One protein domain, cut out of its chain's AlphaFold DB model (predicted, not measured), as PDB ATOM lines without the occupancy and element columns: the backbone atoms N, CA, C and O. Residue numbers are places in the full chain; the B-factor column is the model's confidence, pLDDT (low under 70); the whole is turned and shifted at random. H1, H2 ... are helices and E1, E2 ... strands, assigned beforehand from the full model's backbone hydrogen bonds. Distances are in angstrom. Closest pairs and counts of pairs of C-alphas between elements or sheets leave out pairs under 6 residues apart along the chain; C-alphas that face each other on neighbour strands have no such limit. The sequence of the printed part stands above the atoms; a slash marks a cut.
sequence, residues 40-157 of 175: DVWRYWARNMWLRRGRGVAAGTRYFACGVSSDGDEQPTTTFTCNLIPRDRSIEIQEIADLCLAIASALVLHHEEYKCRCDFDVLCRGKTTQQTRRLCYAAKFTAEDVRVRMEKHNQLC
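AT A GLANCE: This is residues 40 to 157 of the 175 residues of an uncharacterized protein of Aureobasidium pullulans (UniProt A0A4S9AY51). A strongly twisted sheet of four strands is covered on one face by the long helix H1, which runs along the strands, and a second long helix, H4, packs side by side on H1, off the sheet. Two short helices, H2 and H3, lie near the end of this helix pair where H1 ends and H4 begins. The 118 printed residues hold four named strands and then four named helices, E1 E2 E3 E4 H1 H2 H3 H4; the sheet order is E1 - E2 - E3 - E4, antiparallel throughout, and the class is mixed, helices and strands. The whole is compact, with a radius of gyration of the C-alphas of 14.7 A and spans of 44 by 30 by 21 A.

IN THESE COORDINATES: Find C-alpha 40 at (11.067, 18.924, -63.807), where E1 begins; it runs over residues 40 to 46, 18.3 A. E2 follows at residues 49 to 55, 20.7 A, E3 at residues 62 to 68, 20.5 A, and E4 at residues 78 to 82, 13.9 A. Look next at C-alpha 93, at (-5.226, 10.995, -57.989); from there H1 runs 32.0 A to residue 114. H2 is residues 120 to 125 and H3 residues 130 to 138. H4, residues 140 to 156, runs 24.5 A and ends at C-alpha 156, at (-3.862, 4.009, -51.972).

HOW THE PARTS SIT: Start at the sheet, a meander, each strand the antiparallel neighbour of the one before; each neighbour pair is a hairpin. Between E1 and E2, N 43 and O 51 are 2.8 A apart, within hydrogen-bond range; so are N 52 and O 65 of E2 and E3, at 2.9 A, and N 66 and O 80 of E3 and E4, at 3.0 A. H1 is on the sheet at a height of 8.8 A, making two layers, helix on one face of a sheet; on the local plane it runs along E3 at 6 degrees, and the C-alphas of Cys 66 and Ala 104 are their closest, 6.4 A. H4 is not on the sheet; it touches H1 at a shallow tilt of 14 degrees, opposite ways, closest at the C-alphas of His 110 and Thr 142, 5.6 A. H2 only grazes the sheet with residues 120 to 121, and touches residues 143 to 147 of H4, closest at the C-alphas of Leu 123 and Ala 143, 6.3 A. H3 is not on the sheet and only just touches H1, only at their ends, with 3 pairs of C-alphas within 8 A; the closest are Tyr 114 and Leu 135, 6.3 A. In H1, H2 and H4 every O i to N i+4 pair is within hydrogen-bond range; in H3, 4 of 5 are.

THE WHOLE: The C-alphas farthest apart are those of Ala 59 and Arg 134, 44.3 A. The printed part has no cut and no long link. Look for low confidence, pLDDT under 70, at residue 40 and residues 56 to 61, 124 to 135 and 137 to 138; the mean of the printed part is 81.6.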
ATOM      1  N   ASP A  40      10.102  19.828 -64.449       67.44
ATOM      2  CA  ASP A  40      11.067  18.924 -63.807       67.44
ATOM      3  C   ASP A  40      12.021  19.651 -62.832       67.44
ATOM      4  O   ASP A  40      13.011  19.087 -62.361       67.44
ATOM      5  N   VAL A  41      11.715  20.905 -62.485       80.50
ATOM      6  CA  VAL A  41      12.481  21.745 -61.564       80.50
ATOM      7  C   VAL A  41      11.795  21.768 -60.200       80.50
ATOM      8  O   VAL A  41      10.574  21.896 -60.103       80.50
ATOM      9  N   TRP A  42      12.584  21.667 -59.130       82.94
ATOM     10  CA  TRP A  42      12.096  21.847 -57.766       82.94
ATOM     11  C   TRP A  42      11.610  23.276 -57.541       82.94
ATOM     12  O   TRP A  42      12.323  24.239 -57.815       82.94
ATOM     13  N   ARG A  43      10.400  23.415 -57.003       85.44
ATOM     14  CA  ARG A  43       9.826  24.700 -56.612       85.44
ATOM     15  C   ARG A  43       9.602  24.721 -55.115       85.44
ATOM     16  O   ARG A  43       8.977  23.812 -54.569       85.44
ATOM     17  N   TYR A  44      10.096  25.768 -54.466       81.81
ATOM     18  CA  TYR A  44       9.766  26.035 -53.075       81.81
ATOM     19  C   TYR A  44       8.257  26.256 -52.951       81.81
ATOM     20  O   TYR A  44       7.673  27.004 -53.737       81.81
ATOM     21  N   TRP A  45       7.624  25.596 -51.985       79.31
ATOM     22  CA  TRP A  45       6.194  25.737 -51.736       79.31
ATOM     23  C   TRP A  45       5.936  26.518 -50.449       79.31
ATOM     24  O   TRP A  45       5.471  27.653 -50.504       79.31
ATOM     25  N   ALA A  46       6.261  25.938 -49.293       83.00
ATOM     26  CA  ALA A  46       6.133  26.591 -47.992       83.00
ATOM     27  C   ALA A  46       6.892  25.814 -46.912       83.00
ATOM     28  O   ALA A  46       6.969  24.594 -46.989       83.00
ATOM     29  N   ARG A  47       7.377  26.498 -45.864       83.31
ATOM     30  CA  ARG A  47       7.978  25.882 -44.661       83.31
ATOM     31  C   ARG A  47       9.011  24.796 -44.994       83.31
ATOM     32  O   ARG A  47       8.852  23.649 -44.602       83.31
ATOM     33  N   ASN A  48      10.029  25.136 -45.784       86.31
ATOM     34  CA  ASN A  48      11.071  24.189 -46.216       86.31
ATOM     35  C   ASN A  48      10.561  22.976 -47.019       86.31
ATOM     36  O   ASN A  48      11.261  21.974 -47.156       86.31
ATOM     37  N   MET A  49       9.346  23.052 -47.562       88.88
ATOM     38  CA  MET A  49       8.791  22.036 -48.443       88.88
ATOM     39  C   MET A  49       8.952  22.450 -49.900       88.88
ATOM     40  O   MET A  49       8.691  23.593 -50.282       88.88
ATOM     41  N   TRP A  50       9.320  21.474 -50.714       88.81
ATOM     42  CA  TRP A  50       9.620  21.618 -52.127       88.81
ATOM     43  C   TRP A  50       8.756  20.659 -52.926       88.81
ATOM     44  O   TRP A  50       8.534  19.524 -52.508       88.81
ATOM     45  N   LEU A  51       8.287  21.096 -54.087       89.69
ATOM     46  CA  LEU A  51       7.465  20.287 -54.975       89.69
ATOM     47  C   LEU A  51       8.088  20.241 -56.361       89.69
ATOM     48  O   LEU A  51       8.574  21.248 -56.873       89.69
ATOM     49  N   ARG A  52       8.027  19.073 -56.988       85.88
ATOM     50  CA  ARG A  52       8.380  18.880 -58.393       85.88
ATOM     51  C   ARG A  52       7.335  17.981 -59.034       85.88
ATOM     52  O   ARG A  52       6.869  17.027 -58.414       85.88
ATOM     53  N   ARG A  53       6.928  18.298 -60.260       82.81
ATOM     54  CA  ARG A  53       5.853  17.582 -60.953       82.81
ATOM     55  C   ARG A  53       6.209  17.425 -62.410       82.81
ATOM     56  O   ARG A  53       6.617  18.394 -63.044       82.81
ATOM     57  N   GLY A  54       5.946  16.253 -62.957       76.44
ATOM     58  CA  GLY A  54       6.203  16.020 -64.364       76.44
ATOM     59  C   GLY A  54       5.363  14.894 -64.936       76.44
ATOM     60  O   GLY A  54       4.501  14.314 -64.269       76.44
ATOM     61  N   ARG A  55       5.629  14.589 -66.203       72.19
ATOM     62  CA  ARG A  55       5.150  13.376 -66.860       72.19
ATOM     63  C   ARG A  55       6.348  12.513 -67.209       72.19
ATOM     64  O   ARG A  55       7.282  12.981 -67.850       72.19
ATOM     65  N   GLY A  56       6.309  11.260 -66.779       60.59
ATOM     66  CA  GLY A  56       7.253  10.245 -67.210       60.59
ATOM     67  C   GLY A  56       7.098   9.969 -68.705       60.59
ATOM     68  O   GLY A  56       5.988   9.959 -69.242       60.59
ATOM     69  N   VAL A  57       8.233   9.728 -69.365       51.91
ATOM     70  CA  VAL A  57       8.312   9.429 -70.806       51.91
ATOM     71  C   VAL A  57       7.637   8.088 -71.132       51.91
ATOM     72  O   VAL A  57       7.056   7.921 -72.199       51.91
ATOM     73  N   ALA A  58       7.643   7.144 -70.186       47.72
ATOM     74  CA  ALA A  58       6.908   5.891 -70.299       47.72
ATOM     75  C   ALA A  58       5.426   6.100 -69.930       47.72
ATOM     76  O   ALA A  58       5.100   6.534 -68.826       47.72
ATOM     77  N   ALA A  59       4.527   5.792 -70.869       54.47
ATOM     78  CA  ALA A  59       3.071   5.740 -70.687       54.47
ATOM     79  C   ALA A  59       2.368   7.044 -70.241       54.47
ATOM     80  O   ALA A  59       1.217   6.998 -69.810       54.47
ATOM     81  N   GLY A  60       3.025   8.208 -70.321       61.34
ATOM     82  CA  GLY A  60       2.427   9.486 -69.909       61.34
ATOM     83  C   GLY A  60       2.083   9.550 -68.416       61.34
ATOM     84  O   GLY A  60       1.243  10.356 -68.009       61.34
ATOM     85  N   THR A  61       2.709   8.693 -67.601       69.50
ATOM     86  CA  THR A  61       2.442   8.593 -66.163       69.50
ATOM     87  C   THR A  61       2.824   9.900 -65.476       69.50
ATOM     88  O   THR A  61       3.942  10.392 -65.623       69.50
ATOM     89  N   ARG A  62       1.886  10.497 -64.741       79.00
ATOM     90  CA  ARG A  62       2.136  11.713 -63.959       79.00
ATOM     91  C   ARG A  62       2.970  11.342 -62.740       79.00
ATOM     92  O   ARG A  62       2.683  10.343 -62.097       79.00
ATOM     93  N   TYR A  63       3.958  12.156 -62.395       85.38
ATOM     94  CA  TYR A  63       4.662  11.999 -61.131       85.38
ATOM     95  C   TYR A  63       4.535  13.259 -60.277       85.38
ATOM     96  O   TYR A  63       4.431  14.386 -60.773       85.38
ATOM     97  N   PHE A  64       4.570  13.041 -58.972       88.62
ATOM     98  CA  PHE A  64       4.513  14.052 -57.939       88.62
ATOM     99  C   PHE A  64       5.634  13.793 -56.945       88.62
ATOM    100  O   PHE A  64       5.646  12.779 -56.253       88.62
ATOM    101  N   ALA A  65       6.605  14.692 -56.910       89.69
ATOM    102  CA  ALA A  65       7.734  14.611 -56.009       89.69
ATOM    103  C   ALA A  65       7.625  15.690 -54.934       89.69
ATOM    104  O   ALA A  65       7.355  16.860 -55.222       89.69
ATOM    105  N   CYS A  66       7.867  15.277 -53.698       90.81
ATOM    106  CA  CYS A  66       7.919  16.153 -52.543       90.81
ATOM    107  C   CYS A  66       9.318  16.109 -51.948       90.81
ATOM    108  O   CYS A  66       9.959  15.058 -51.896       90.81
ATOM    109  N   GLY A  67       9.776  17.263 -51.491       91.06
ATOM    110  CA  GLY A  67      11.055  17.448 -50.841       91.06
ATOM    111  C   GLY A  67      10.901  18.232 -49.549       91.06
ATOM    112  O   GLY A  67      10.008  19.068 -49.426       91.06
ATOM    113  N   VAL A  68      11.777  17.957 -48.595       90.44
ATOM    114  CA  VAL A  68      11.893  18.662 -47.320       90.44
ATOM    115  C   VAL A  68      13.345  19.093 -47.161       90.44
ATOM    116  O   VAL A  68      14.253  18.325 -47.485       90.44
ATOM    117  N   SER A  69      13.566  20.322 -46.708       89.38
ATOM    118  CA  SER A  69      14.888  20.866 -46.410       89.38
ATOM    119  C   SER A  69      15.000  21.341 -44.962       89.38
ATOM    120  O   SER A  69      14.005  21.447 -44.246       89.38
ATOM    121  N   SER A  70      16.224  21.622 -44.518       79.19
ATOM    122  CA  SER A  70      16.439  22.407 -43.303       79.19
ATOM    123  C   SER A  70      16.300  23.904 -43.607       79.19
ATOM    124  O   SER A  70      16.283  24.326 -44.768       79.19
ATOM    125  N   ASP A  71      16.186  24.708 -42.548       75.69
ATOM    126  CA  ASP A  71      16.144  26.168 -42.655       75.69
ATOM    127  C   ASP A  71      17.394  26.692 -43.381       75.69
ATOM    128  O   ASP A  71      18.517  26.480 -42.917       75.69
ATOM    129  N   GLY A  72      17.188  27.418 -44.483       72.38
ATOM    130  CA  GLY A  72      18.254  28.093 -45.234       72.38
ATOM    131  C   GLY A  72      18.860  27.297 -46.393       72.38
ATOM    132  O   GLY A  72      19.737  27.823 -47.072       72.38
ATOM    133  N   ASP A  73      18.394  26.075 -46.651       81.12
ATOM    134  CA  ASP A  73      18.844  25.296 -47.806       81.12
ATOM    135  C   ASP A  73      18.212  25.811 -49.114       81.12
ATOM    136  O   ASP A  73      17.024  26.129 -49.171       81.12
ATOM    137  N   GLU A  74      18.993  25.825 -50.197       80.31
ATOM    138  CA  GLU A  74      18.531  26.233 -51.535       80.31
ATOM    139  C   GLU A  74      17.836  25.097 -52.311       80.31
ATOM    140  O   GLU A  74      17.280  25.324 -53.387       80.31
ATOM    141  N   GLN A  75      17.881  23.865 -51.791       81.75
ATOM    142  CA  GLN A  75      17.328  22.653 -52.405       81.75
ATOM    143  C   GLN A  75      16.825  21.669 -51.332       81.75
ATOM    144  O   GLN A  75      17.294  21.710 -50.191       81.75
ATOM    145  N   PRO A  76      15.890  20.754 -51.662       88.56
ATOM    146  CA  PRO A  76      15.440  19.739 -50.715       88.56
ATOM    147  C   PRO A  76      16.564  18.765 -50.347       88.56
ATOM    148  O   PRO A  76      17.214  18.195 -51.222       88.56
ATOM    149  N   THR A  77      16.749  18.520 -49.050       88.56
ATOM    150  CA  THR A  77      17.755  17.577 -48.529       88.56
ATOM    151  C   THR A  77      17.225  16.154 -48.430       88.56
ATOM    152  O   THR A  77      17.991  15.195 -48.417       88.56
ATOM    153  N   THR A  78      15.907  15.993 -48.376       87.88
ATOM    154  CA  THR A  78      15.221  14.703 -48.397       87.88
ATOM    155  C   THR A  78      14.070  14.778 -49.379       87.88
ATOM    156  O   THR A  78      13.306  15.738 -49.358       87.88
ATOM    157  N   THR A  79      13.926  13.773 -50.241       90.88
ATOM    158  CA  THR A  79      12.884  13.755 -51.274       90.88
ATOM    159  C   THR A  79      12.255  12.376 -51.407       90.88
ATOM    160  O   THR A  79      12.882  11.363 -51.108       90.88
ATOM    161  N   PHE A  80      11.016  12.338 -51.886       90.25
ATOM    162  CA  PHE A  80      10.391  11.132 -52.416       90.25
ATOM    163  C   PHE A  80       9.608  11.477 -53.682       90.25
ATOM    164  O   PHE A  80       9.215  12.625 -53.896       90.25
ATOM    165  N   THR A  81       9.392  10.478 -54.536       90.62
ATOM    166  CA  THR A  81       8.628  10.629 -55.780       90.62
ATOM    167  C   THR A  81       7.512   9.598 -55.822       90.62
ATOM    168  O   THR A  81       7.762   8.405 -55.683       90.62
ATOM    169  N   CYS A  82       6.282  10.065 -56.013       90.88
ATOM    170  CA  CYS A  82       5.093   9.252 -56.211       90.88
ATOM    171  C   CYS A  82       4.694   9.278 -57.690       90.88
ATOM    172  O   CYS A  82       4.602  10.347 -58.288       90.88
ATOM    173  N   ASN A  83       4.410   8.114 -58.275       89.50
ATOM    174  CA  ASN A  83       3.957   8.009 -59.672       89.50
ATOM    175  C   ASN A  83       2.431   8.124 -59.821       89.50
ATOM    176  O   ASN A  83       1.904   7.845 -60.894       89.50
ATOM    177  N   LEU A  84       1.721   8.489 -58.744       89.00
ATOM    178  CA  LEU A  84       0.276   8.737 -58.738       89.00
ATOM    179  C   LEU A  84      -0.531   7.619 -59.418       89.00
ATOM    180  O   LEU A  84      -1.395   7.894 -60.245       89.00
ATOM    181  N   ILE A  85      -0.214   6.360 -59.099       90.00
ATOM    182  CA  ILE A  85      -0.848   5.177 -59.693       90.00
ATOM    183  C   ILE A  85      -1.871   4.637 -58.691       90.00
ATOM    184  O   ILE A  85      -1.465   3.934 -57.763       90.00
ATOM    185  N   PRO A  86      -3.176   4.926 -58.833       90.69
ATOM    186  CA  PRO A  86      -4.167   4.474 -57.868       90.69
ATOM    187  C   PRO A  86      -4.253   2.947 -57.813       90.69
ATOM    188  O   PRO A  86      -4.120   2.259 -58.831       90.69
ATOM    189  N   ARG A  87      -4.475   2.393 -56.615       91.19
ATOM    190  CA  ARG A  87      -4.701   0.951 -56.442       91.19
ATOM    191  C   ARG A  87      -6.063   0.500 -56.947       91.19
ATOM    192  O   ARG A  87      -6.156  -0.619 -57.451       91.19
ATOM    193  N   ASP A  88      -7.056   1.370 -56.859       91.06
ATOM    194  CA  ASP A  88      -8.426   1.167 -57.319       91.06
ATOM    195  C   ASP A  88      -8.857   2.364 -58.181       91.06
ATOM    196  O   ASP A  88      -8.332   3.466 -58.036       91.06
ATOM    197  N   ARG A  89      -9.823   2.150 -59.076       88.31
ATOM    198  CA  ARG A  89     -10.467   3.206 -59.867       88.31
ATOM    199  C   ARG A  89     -11.290   4.170 -59.010       88.31
ATOM    200  O   ARG A  89     -11.558   5.271 -59.472       88.31
ATOM    201  N   SER A  90     -11.696   3.769 -57.804       92.00
ATOM    202  CA  SER A  90     -12.408   4.633 -56.857       92.00
ATOM    203  C   SER A  90     -11.513   5.678 -56.187       92.00
ATOM    204  O   SER A  90     -12.028   6.595 -55.560       92.00
ATOM    205  N   ILE A  91     -10.190   5.509 -56.256       90.12
ATOM    206  CA  ILE A  91      -9.228   6.387 -55.591       90.12
ATOM    207  C   ILE A  91      -8.859   7.510 -56.551       90.12
ATOM    208  O   ILE A  91      -8.309   7.279 -57.632       90.12
ATOM    209  N   GLU A  92      -9.125   8.741 -56.135       89.81
ATOM    210  CA  GLU A  92      -8.761   9.907 -56.922       89.81
ATOM    211  C   GLU A  92      -7.253  10.173 -56.828       89.81
ATOM    212  O   GLU A  92      -6.645  10.113 -55.759       89.81
ATOM    213  N   ILE A  93      -6.634  10.545 -57.955       88.19
ATOM    214  CA  ILE A  93      -5.226  10.995 -57.989       88.19
ATOM    215  C   ILE A  93      -4.999  12.141 -56.991       88.19
ATOM    216  O   ILE A  93      -3.938  12.240 -56.369       88.19
ATOM    217  N   GLN A  94      -6.023  12.978 -56.844       86.81
ATOM    218  CA  GLN A  94      -6.107  14.073 -55.900       86.81
ATOM    219  C   GLN A  94      -5.816  13.626 -54.465       86.81
ATOM    220  O   GLN A  94      -4.925  14.167 -53.814       86.81
ATOM    221  N   GLU A  95      -6.497  12.573 -54.016       90.44
ATOM    222  CA  GLU A  95      -6.363  12.025 -52.669       90.44
ATOM    223  C   GLU A  95      -4.939  11.516 -52.398       90.44
ATOM    224  O   GLU A  95      -4.357  11.785 -51.344       90.44
ATOM    225  N   ILE A  96      -4.336  10.828 -53.374       91.62
ATOM    226  CA  ILE A  96      -2.962  10.311 -53.263       91.62
ATOM    227  C   ILE A  96      -1.971  11.461 -53.091       91.62
ATOM    228  O   ILE A  96      -1.048  11.400 -52.276       91.62
ATOM    229  N   ALA A  97      -2.141  12.514 -53.876       90.19
ATOM    230  CA  ALA A  97      -1.224  13.629 -53.884       90.19
ATOM    231  C   ALA A  97      -1.419  14.544 -52.657       90.19
ATOM    232  O   ALA A  97      -0.426  15.028 -52.111       90.19
ATOM    233  N   ASP A  98      -2.654  14.744 -52.178       89.81
ATOM    234  CA  ASP A  98      -2.928  15.402 -50.891       89.81
ATOM    235  C   ASP A  98      -2.229  14.657 -49.753       89.81
ATOM    236  O   ASP A  98      -1.584  15.261 -48.891       89.81
ATOM    237  N   LEU A  99      -2.276  13.323 -49.787       93.44
ATOM    238  CA  LEU A  99      -1.570  12.497 -48.821       93.44
ATOM    239  C   LEU A  99      -0.045  12.639 -48.940       93.44
ATOM    240  O   LEU A  99       0.633  12.725 -47.917       93.44
ATOM    241  N   CYS A 100       0.508  12.750 -50.152       92.38
ATOM    242  CA  CYS A 100       1.933  13.048 -50.350       92.38
ATOM    243  C   CYS A 100       2.331  14.387 -49.699       92.38
ATOM    244  O   CYS A 100       3.343  14.465 -48.998       92.38
ATOM    245  N   LEU A 101       1.517  15.433 -49.863       91.88
ATOM    246  CA  LEU A 101       1.746  16.718 -49.195       91.88
ATOM    247  C   LEU A 101       1.656  16.594 -47.675       91.88
ATOM    248  O   LEU A 101       2.487  17.152 -46.959       91.88
ATOM    249  N   ALA A 102       0.680  15.835 -47.173       90.62
ATOM    250  CA  ALA A 102       0.520  15.593 -45.747       90.62
ATOM    251  C   ALA A 102       1.729  14.855 -45.147       90.62
ATOM    252  O   ALA A 102       2.121  15.159 -44.020       90.62
ATOM    253  N   ILE A 103       2.343  13.923 -45.882       92.25
ATOM    254  CA  ILE A 103       3.570  13.221 -45.471       92.25
ATOM    255  C   ILE A 103       4.742  14.204 -45.362       92.25
ATOM    256  O   ILE A 103       5.392  14.278 -44.318       92.25
ATOM    257  N   ALA A 104       4.988  15.002 -46.407       92.00
ATOM    258  CA  ALA A 104       6.068  15.991 -46.405       92.00
ATOM    259  C   ALA A 104       5.868  17.062 -45.318       92.00
ATOM    260  O   ALA A 104       6.806  17.410 -44.601       92.00
ATOM    261  N   SER A 105       4.632  17.528 -45.131       90.31
ATOM    262  CA  SER A 105       4.287  18.494 -44.088       90.31
ATOM    263  C   SER A 105       4.497  17.938 -42.676       90.31
ATOM    264  O   SER A 105       5.000  18.657 -41.815       90.31
ATOM    265  N   ALA A 106       4.167  16.666 -42.431       89.44
ATOM    266  CA  ALA A 106       4.436  16.024 -41.146       89.44
ATOM    267  C   ALA A 106       5.943  15.927 -40.862       89.44
ATOM    268  O   ALA A 106       6.371  16.182 -39.735       89.44
ATOM    269  N   LEU A 107       6.758  15.647 -41.885       89.44
ATOM    270  CA  LEU A 107       8.214  15.626 -41.737       89.44
ATOM    271  C   LEU A 107       8.789  17.020 -41.438       89.44
ATOM    272  O   LEU A 107       9.614  17.154 -40.537       89.44
ATOM    273  N   VAL A 108       8.314  18.063 -42.126       89.62
ATOM    274  CA  VAL A 108       8.675  19.462 -41.823       89.62
ATOM    275  C   VAL A 108       8.375  19.794 -40.361       89.62
ATOM    276  O   VAL A 108       9.231  20.323 -39.655       89.62
ATOM    277  N   LEU A 109       7.175  19.455 -39.880       87.25
ATOM    278  CA  LEU A 109       6.793  19.692 -38.485       87.25
ATOM    279  C   LEU A 109       7.706  18.944 -37.511       87.25
ATOM    280  O   LEU A 109       8.151  19.521 -36.519       87.25
ATOM    281  N   HIS A 110       8.035  17.691 -37.820       87.19
ATOM    282  CA  HIS A 110       8.979  16.900 -37.038       87.19
ATOM    283  C   HIS A 110      10.363  17.568 -36.955       87.19
ATOM    284  O   HIS A 110      10.955  17.639 -35.874       87.19
ATOM    285  N   HIS A 111      10.874  18.093 -38.074       87.38
ATOM    286  CA  HIS A 111      12.150  18.816 -38.113       87.38
ATOM    287  C   HIS A 111      12.102  20.114 -37.305       87.38
ATOM    288  O   HIS A 111      12.994  20.369 -36.495       87.38
ATOM    289  N   GLU A 112      11.059  20.922 -37.489       85.00
ATOM    290  CA  GLU A 112      10.934  22.229 -36.844       85.00
ATOM    291  C   GLU A 112      10.784  22.125 -35.319       85.00
ATOM    292  O   GLU A 112      11.464  22.855 -34.586       85.00
ATOM    293  N   GLU A 113       9.912  21.229 -34.847       83.88
ATOM    294  CA  GLU A 113       9.530  21.110 -33.434       83.88
ATOM    295  C   GLU A 113      10.638  20.472 -32.590       83.88
ATOM    296  O   GLU A 113      10.898  20.912 -31.469       83.88
ATOM    297  N   TYR A 114      11.346  19.486 -33.146       81.19
ATOM    298  CA  TYR A 114      12.320  18.685 -32.397       81.19
ATOM    299  C   TYR A 114      13.769  18.918 -32.827       81.19
ATOM    300  O   TYR A 114      14.670  18.230 -32.341       81.19
ATOM    301  N   LYS A 115      14.006  19.867 -33.747       81.31
ATOM    302  CA  LYS A 115      15.317  20.115 -34.378       81.31
ATOM    303  C   LYS A 115      15.948  18.830 -34.921       81.31
ATOM    304  O   LYS A 115      17.168  18.671 -34.939       81.31
ATOM    305  N   CYS A 116      15.091  17.903 -35.344       80.88
ATOM    306  CA  CYS A 116      15.487  16.630 -35.909       80.88
ATOM    307  C   CYS A 116      15.826  16.804 -37.394       80.88
ATOM    308  O   CYS A 116      15.281  17.680 -38.056       80.88
ATOM    309  N   ARG A 117      16.723  15.966 -37.917       81.19
ATOM    310  CA  ARG A 117      17.122  15.952 -39.336       81.19
ATOM    311  C   ARG A 117      17.040  14.551 -39.941       81.19
ATOM    312  O   ARG A 117      17.843  14.187 -40.791       81.19
ATOM    313  N   CYS A 118      16.136  13.719 -39.427       82.69
ATOM    314  CA  CYS A 118      15.901  12.395 -39.989       82.69
ATOM    315  C   CYS A 118      15.225  12.502 -41.357       82.69
ATOM    316  O   CYS A 118      14.361  13.353 -41.557       82.69
ATOM    317  N   ASP A 119      15.572  11.614 -42.274       84.88
ATOM    318  CA  ASP A 119      14.847  11.454 -43.530       84.88
ATOM    319  C   ASP A 119      13.701  10.428 -43.382       84.88
ATOM    320  O   ASP A 119      13.449   9.881 -42.298       84.88
ATOM    321  N   PHE A 120      12.985  10.172 -44.479       81.69
ATOM    322  CA  PHE A 120      11.901   9.185 -44.523       81.69
ATOM    323  C   PHE A 120      12.378   7.751 -44.231       81.69
ATOM    324  O   PHE A 120      11.654   6.992 -43.585       81.69
ATOM    325  N   ASP A 121      13.592   7.377 -44.645       78.81
ATOM    326  CA  ASP A 121      14.144   6.032 -44.447       78.81
ATOM    327  C   ASP A 121      14.514   5.793 -42.976       78.81
ATOM    328  O   ASP A 121      14.163   4.768 -42.387       78.81
ATOM    329  N   VAL A 122      15.130   6.790 -42.338       77.75
ATOM    330  CA  VAL A 122      15.468   6.827 -40.911       77.75
ATOM    331  C   VAL A 122      14.203   6.712 -40.062       77.75
ATOM    332  O   VAL A 122      14.174   5.934 -39.099       77.75
ATOM    333  N   LEU A 123      13.144   7.444 -40.426       74.69
ATOM    334  CA  LEU A 123      11.849   7.321 -39.766       74.69
ATOM    335  C   LEU A 123      11.272   5.920 -39.933       74.69
ATOM    336  O   LEU A 123      10.822   5.356 -38.940       74.69
ATOM    337  N   CYS A 124      11.331   5.307 -41.112       69.12
ATOM    338  CA  CYS A 124      10.747   3.981 -41.303       69.12
ATOM    339  C   CYS A 124      11.552   2.855 -40.641       69.12
ATOM    340  O   CYS A 124      10.991   2.049 -39.901       69.12
ATOM    341  N   ARG A 125      12.873   2.808 -40.835       67.19
ATOM    342  CA  ARG A 125      13.720   1.715 -40.328       67.19
ATOM    343  C   ARG A 125      14.072   1.851 -38.849       67.19
ATOM    344  O   ARG A 125      14.565   0.894 -38.252       67.19
ATOM    345  N   GLY A 126      13.918   3.042 -38.266       61.31
ATOM    346  CA  GLY A 126      14.358   3.338 -36.897       61.31
ATOM    347  C   GLY A 126      15.877   3.238 -36.701       61.31
ATOM    348  O   GLY A 126      16.356   3.200 -35.563       61.31
ATOM    349  N   LYS A 127      16.645   3.175 -37.797       56.34
ATOM    350  CA  LYS A 127      18.107   3.099 -37.796       56.34
ATOM    351  C   LYS A 127      18.653   4.506 -37.948       56.34
ATOM    352  O   LYS A 127      18.498   5.130 -38.989       56.34
ATOM    353  N   THR A 128      19.256   5.022 -36.888       57.75
ATOM    354  CA  THR A 128      19.779   6.386 -36.867       57.75
ATOM    355  C   THR A 128      21.130   6.411 -36.143       57.75
ATOM    356  O   THR A 128      21.442   5.508 -35.356       57.75
ATOM    357  N   THR A 129      21.941   7.444 -36.383       58.69
ATOM    358  CA  THR A 129      23.096   7.745 -35.528       58.69
ATOM    359  C   THR A 129      22.615   8.094 -34.112       58.69
ATOM    360  O   THR A 129      21.509   8.597 -33.913       58.69
ATOM    361  N   GLN A 130      23.434   7.832 -33.089       55.69
ATOM    362  CA  GLN A 130      23.018   7.908 -31.677       55.69
ATOM    363  C   GLN A 130      22.381   9.261 -31.282       55.69
ATOM    364  O   GLN A 130      21.491   9.302 -30.432       55.69
ATOM    365  N   GLN A 131      22.801  10.356 -31.926       56.34
ATOM    366  CA  GLN A 131      22.310  11.716 -31.697       56.34
ATOM    367  C   GLN A 131      20.931  11.964 -32.333       56.34
ATOM    368  O   GLN A 131      20.017  12.424 -31.647       56.34
ATOM    369  N   THR A 132      20.732  11.559 -33.592       61.88
ATOM    370  CA  THR A 132      19.426  11.615 -34.274       61.88
ATOM    371  C   THR A 132      18.408  10.705 -33.585       61.88
ATOM    372  O   THR A 132      17.229  11.037 -33.502       61.88
ATOM    373  N   ARG A 133      18.858   9.585 -32.993       60.94
ATOM    374  CA  ARG A 133      17.996   8.643 -32.257       60.94
ATOM    375  C   ARG A 133      17.335   9.297 -31.053       60.94
ATOM    376  O   ARG A 133      16.156   9.065 -30.820       60.94
ATOM    377  N   ARG A 134      18.081  10.105 -30.295       61.12
ATOM    378  CA  ARG A 134      17.567  10.777 -29.091       61.12
ATOM    379  C   ARG A 134      16.503  11.820 -29.437       61.12
ATOM    380  O   ARG A 134      15.469  11.854 -28.780       61.12
ATOM    381  N   LEU A 135      16.734  12.613 -30.486       65.62
ATOM    382  CA  LEU A 135      15.785  13.638 -30.936       65.62
ATOM    383  C   LEU A 135      14.531  13.018 -31.574       65.62
ATOM    384  O   LEU A 135      13.424  13.368 -31.177       65.62
ATOM    385  N   CYS A 136      14.681  12.018 -32.455       70.62
ATOM    386  CA  CYS A 136      13.538  11.262 -32.989       70.62
ATOM    387  C   CYS A 136      12.723  10.569 -31.889       70.62
ATOM    388  O   CYS A 136      11.505  10.484 -31.996       70.62
ATOM    389  N   TYR A 137      13.376  10.057 -30.840       65.56
ATOM    390  CA  TYR A 137      12.683   9.373 -29.748       65.56
ATOM    391  C   TYR A 137      11.831  10.333 -28.909       65.56
ATOM    392  O   TYR A 137      10.713   9.986 -28.535       65.56
ATOM    393  N   ALA A 138      12.318  11.553 -28.657       67.31
ATOM    394  CA  ALA A 138      11.514  12.609 -28.036       67.31
ATOM    395  C   ALA A 138      10.314  13.011 -28.917       67.31
ATOM    396  O   ALA A 138       9.257  13.368 -28.408       67.31
ATOM    397  N   ALA A 139      10.467  12.872 -30.232       73.44
ATOM    398  CA  ALA A 139       9.495  13.203 -31.265       73.44
ATOM    399  C   ALA A 139       8.630  12.010 -31.717       73.44
ATOM    400  O   ALA A 139       8.150  11.974 -32.853       73.44
ATOM    401  N   LYS A 140       8.446  11.000 -30.852       73.62
ATOM    402  CA  LYS A 140       7.812   9.719 -31.213       73.62
ATOM    403  C   LYS A 140       6.449   9.884 -31.896       73.62
ATOM    404  O   LYS A 140       6.160   9.146 -32.827       73.62
ATOM    405  N   PHE A 141       5.635  10.848 -31.466       75.00
ATOM    406  CA  PHE A 141       4.296  11.064 -32.023       75.00
ATOM    407  C   PHE A 141       4.318  11.589 -33.461       75.00
ATOM    408  O   PHE A 141       3.589  11.073 -34.301       75.00
ATOM    409  N   THR A 142       5.165  12.573 -33.768       81.62
ATOM    410  CA  THR A 142       5.270  13.117 -35.132       81.62
ATOM    411  C   THR A 142       5.979  12.139 -36.065       81.62
ATOM    412  O   THR A 142       5.607  12.027 -37.228       81.62
ATOM    413  N   ALA A 143       6.940  11.362 -35.553       81.44
ATOM    414  CA  ALA A 143       7.548  10.257 -36.292       81.44
ATOM    415  C   ALA A 143       6.522   9.171 -36.662       81.44
ATOM    416  O   ALA A 143       6.527   8.675 -37.788       81.44
ATOM    417  N   GLU A 144       5.639   8.811 -35.729       82.81
ATOM    418  CA  GLU A 144       4.587   7.821 -35.967       82.81
ATOM    419  C   GLU A 144       3.529   8.332 -36.953       82.81
ATOM    420  O   GLU A 144       3.137   7.601 -37.857       82.81
ATOM    421  N   ASP A 145       3.126   9.602 -36.854       85.69
ATOM    422  CA  ASP A 145       2.197  10.228 -37.806       85.69
ATOM    423  C   ASP A 145       2.740  10.198 -39.247       85.69
ATOM    424  O   ASP A 145       2.004   9.864 -40.177       85.69
ATOM    425  N   VAL A 146       4.042  10.449 -39.444       88.19
ATOM    426  CA  VAL A 146       4.681  10.299 -40.765       88.19
ATOM    427  C   VAL A 146       4.560   8.855 -41.267       88.19
ATOM    428  O   VAL A 146       4.132   8.645 -42.401       88.19
ATOM    429  N   ARG A 147       4.870   7.856 -40.428       86.38
ATOM    430  CA  ARG A 147       4.797   6.431 -40.808       86.38
ATOM    431  C   ARG A 147       3.389   5.994 -41.185       86.38
ATOM    432  O   ARG A 147       3.213   5.396 -42.241       86.38
ATOM    433  N   VAL A 148       2.394   6.326 -40.363       87.94
ATOM    434  CA  VAL A 148       0.987   5.976 -40.613       87.94
ATOM    435  C   VAL A 148       0.519   6.553 -41.949       87.94
ATOM    436  O   VAL A 148      -0.182   5.889 -42.710       87.94
ATOM    437  N   ARG A 149       0.942   7.777 -42.289       92.12
ATOM    438  CA  ARG A 149       0.615   8.386 -43.587       92.12
ATOM    439  C   ARG A 149       1.339   7.712 -44.752       92.12
ATOM    440  O   ARG A 149       0.723   7.542 -45.801       92.12
ATOM    441  N   MET A 150       2.600   7.310 -44.585       90.75
ATOM    442  CA  MET A 150       3.339   6.539 -45.597       90.75
ATOM    443  C   MET A 150       2.687   5.173 -45.848       90.75
ATOM    444  O   MET A 150       2.526   4.765 -46.995       90.75
ATOM    445  N   GLU A 151       2.240   4.494 -44.792       90.06
ATOM    446  CA  GLU A 151       1.519   3.225 -44.902       90.06
ATOM    447  C   GLU A 151       0.159   3.410 -45.587       90.06
ATOM    448  O   GLU A 151      -0.155   2.703 -46.547       90.06
ATOM    449  N   LYS A 152      -0.609   4.433 -45.185       91.38
ATOM    450  CA  LYS A 152      -1.852   4.810 -45.872       91.38
ATOM    451  C   LYS A 152      -1.602   5.113 -47.350       91.38
ATOM    452  O   LYS A 152      -2.394   4.721 -48.200       91.38
ATOM    453  N   HIS A 153      -0.491   5.765 -47.685       93.56
ATOM    454  CA  HIS A 153      -0.139   6.018 -49.077       93.56
ATOM    455  C   HIS A 153       0.051   4.709 -49.846       93.56
ATOM    456  O   HIS A 153      -0.496   4.568 -50.938       93.56
ATOM    457  N   ASN A 154       0.755   3.729 -49.281       90.50
ATOM    458  CA  ASN A 154       0.955   2.439 -49.944       90.50
ATOM    459  C   ASN A 154      -0.345   1.636 -50.082       90.50
ATOM    460  O   ASN A 154      -0.452   0.825 -51.000       90.50
ATOM    461  N   GLN A 155      -1.357   1.891 -49.246       91.06
ATOM    462  CA  GLN A 155      -2.711   1.346 -49.415       91.06
ATOM    463  C   GLN A 155      -3.490   2.015 -50.560       91.06
ATOM    464  O   GLN A 155      -4.368   1.381 -51.142       91.06
ATOM    465  N   LEU A 156      -3.169   3.264 -50.913       91.88
ATOM    466  CA  LEU A 156      -3.862   4.009 -51.972       91.88
ATOM    467  C   LEU A 156      -3.143   3.965 -53.327       91.88
ATOM    468  O   LEU A 156      -3.788   3.999 -54.375       91.88
ATOM    469  N   CYS A 157      -1.814   3.876 -53.323       91.44
ATOM    470  CA  CYS A 157      -0.970   4.017 -54.503       91.44
ATOM    471  C   CYS A 157      -0.098   2.773 -54.740       91.44
ATOM    472  O   CYS A 157       0.453   2.186 -53.810       91.44
TER     473      CYS A 157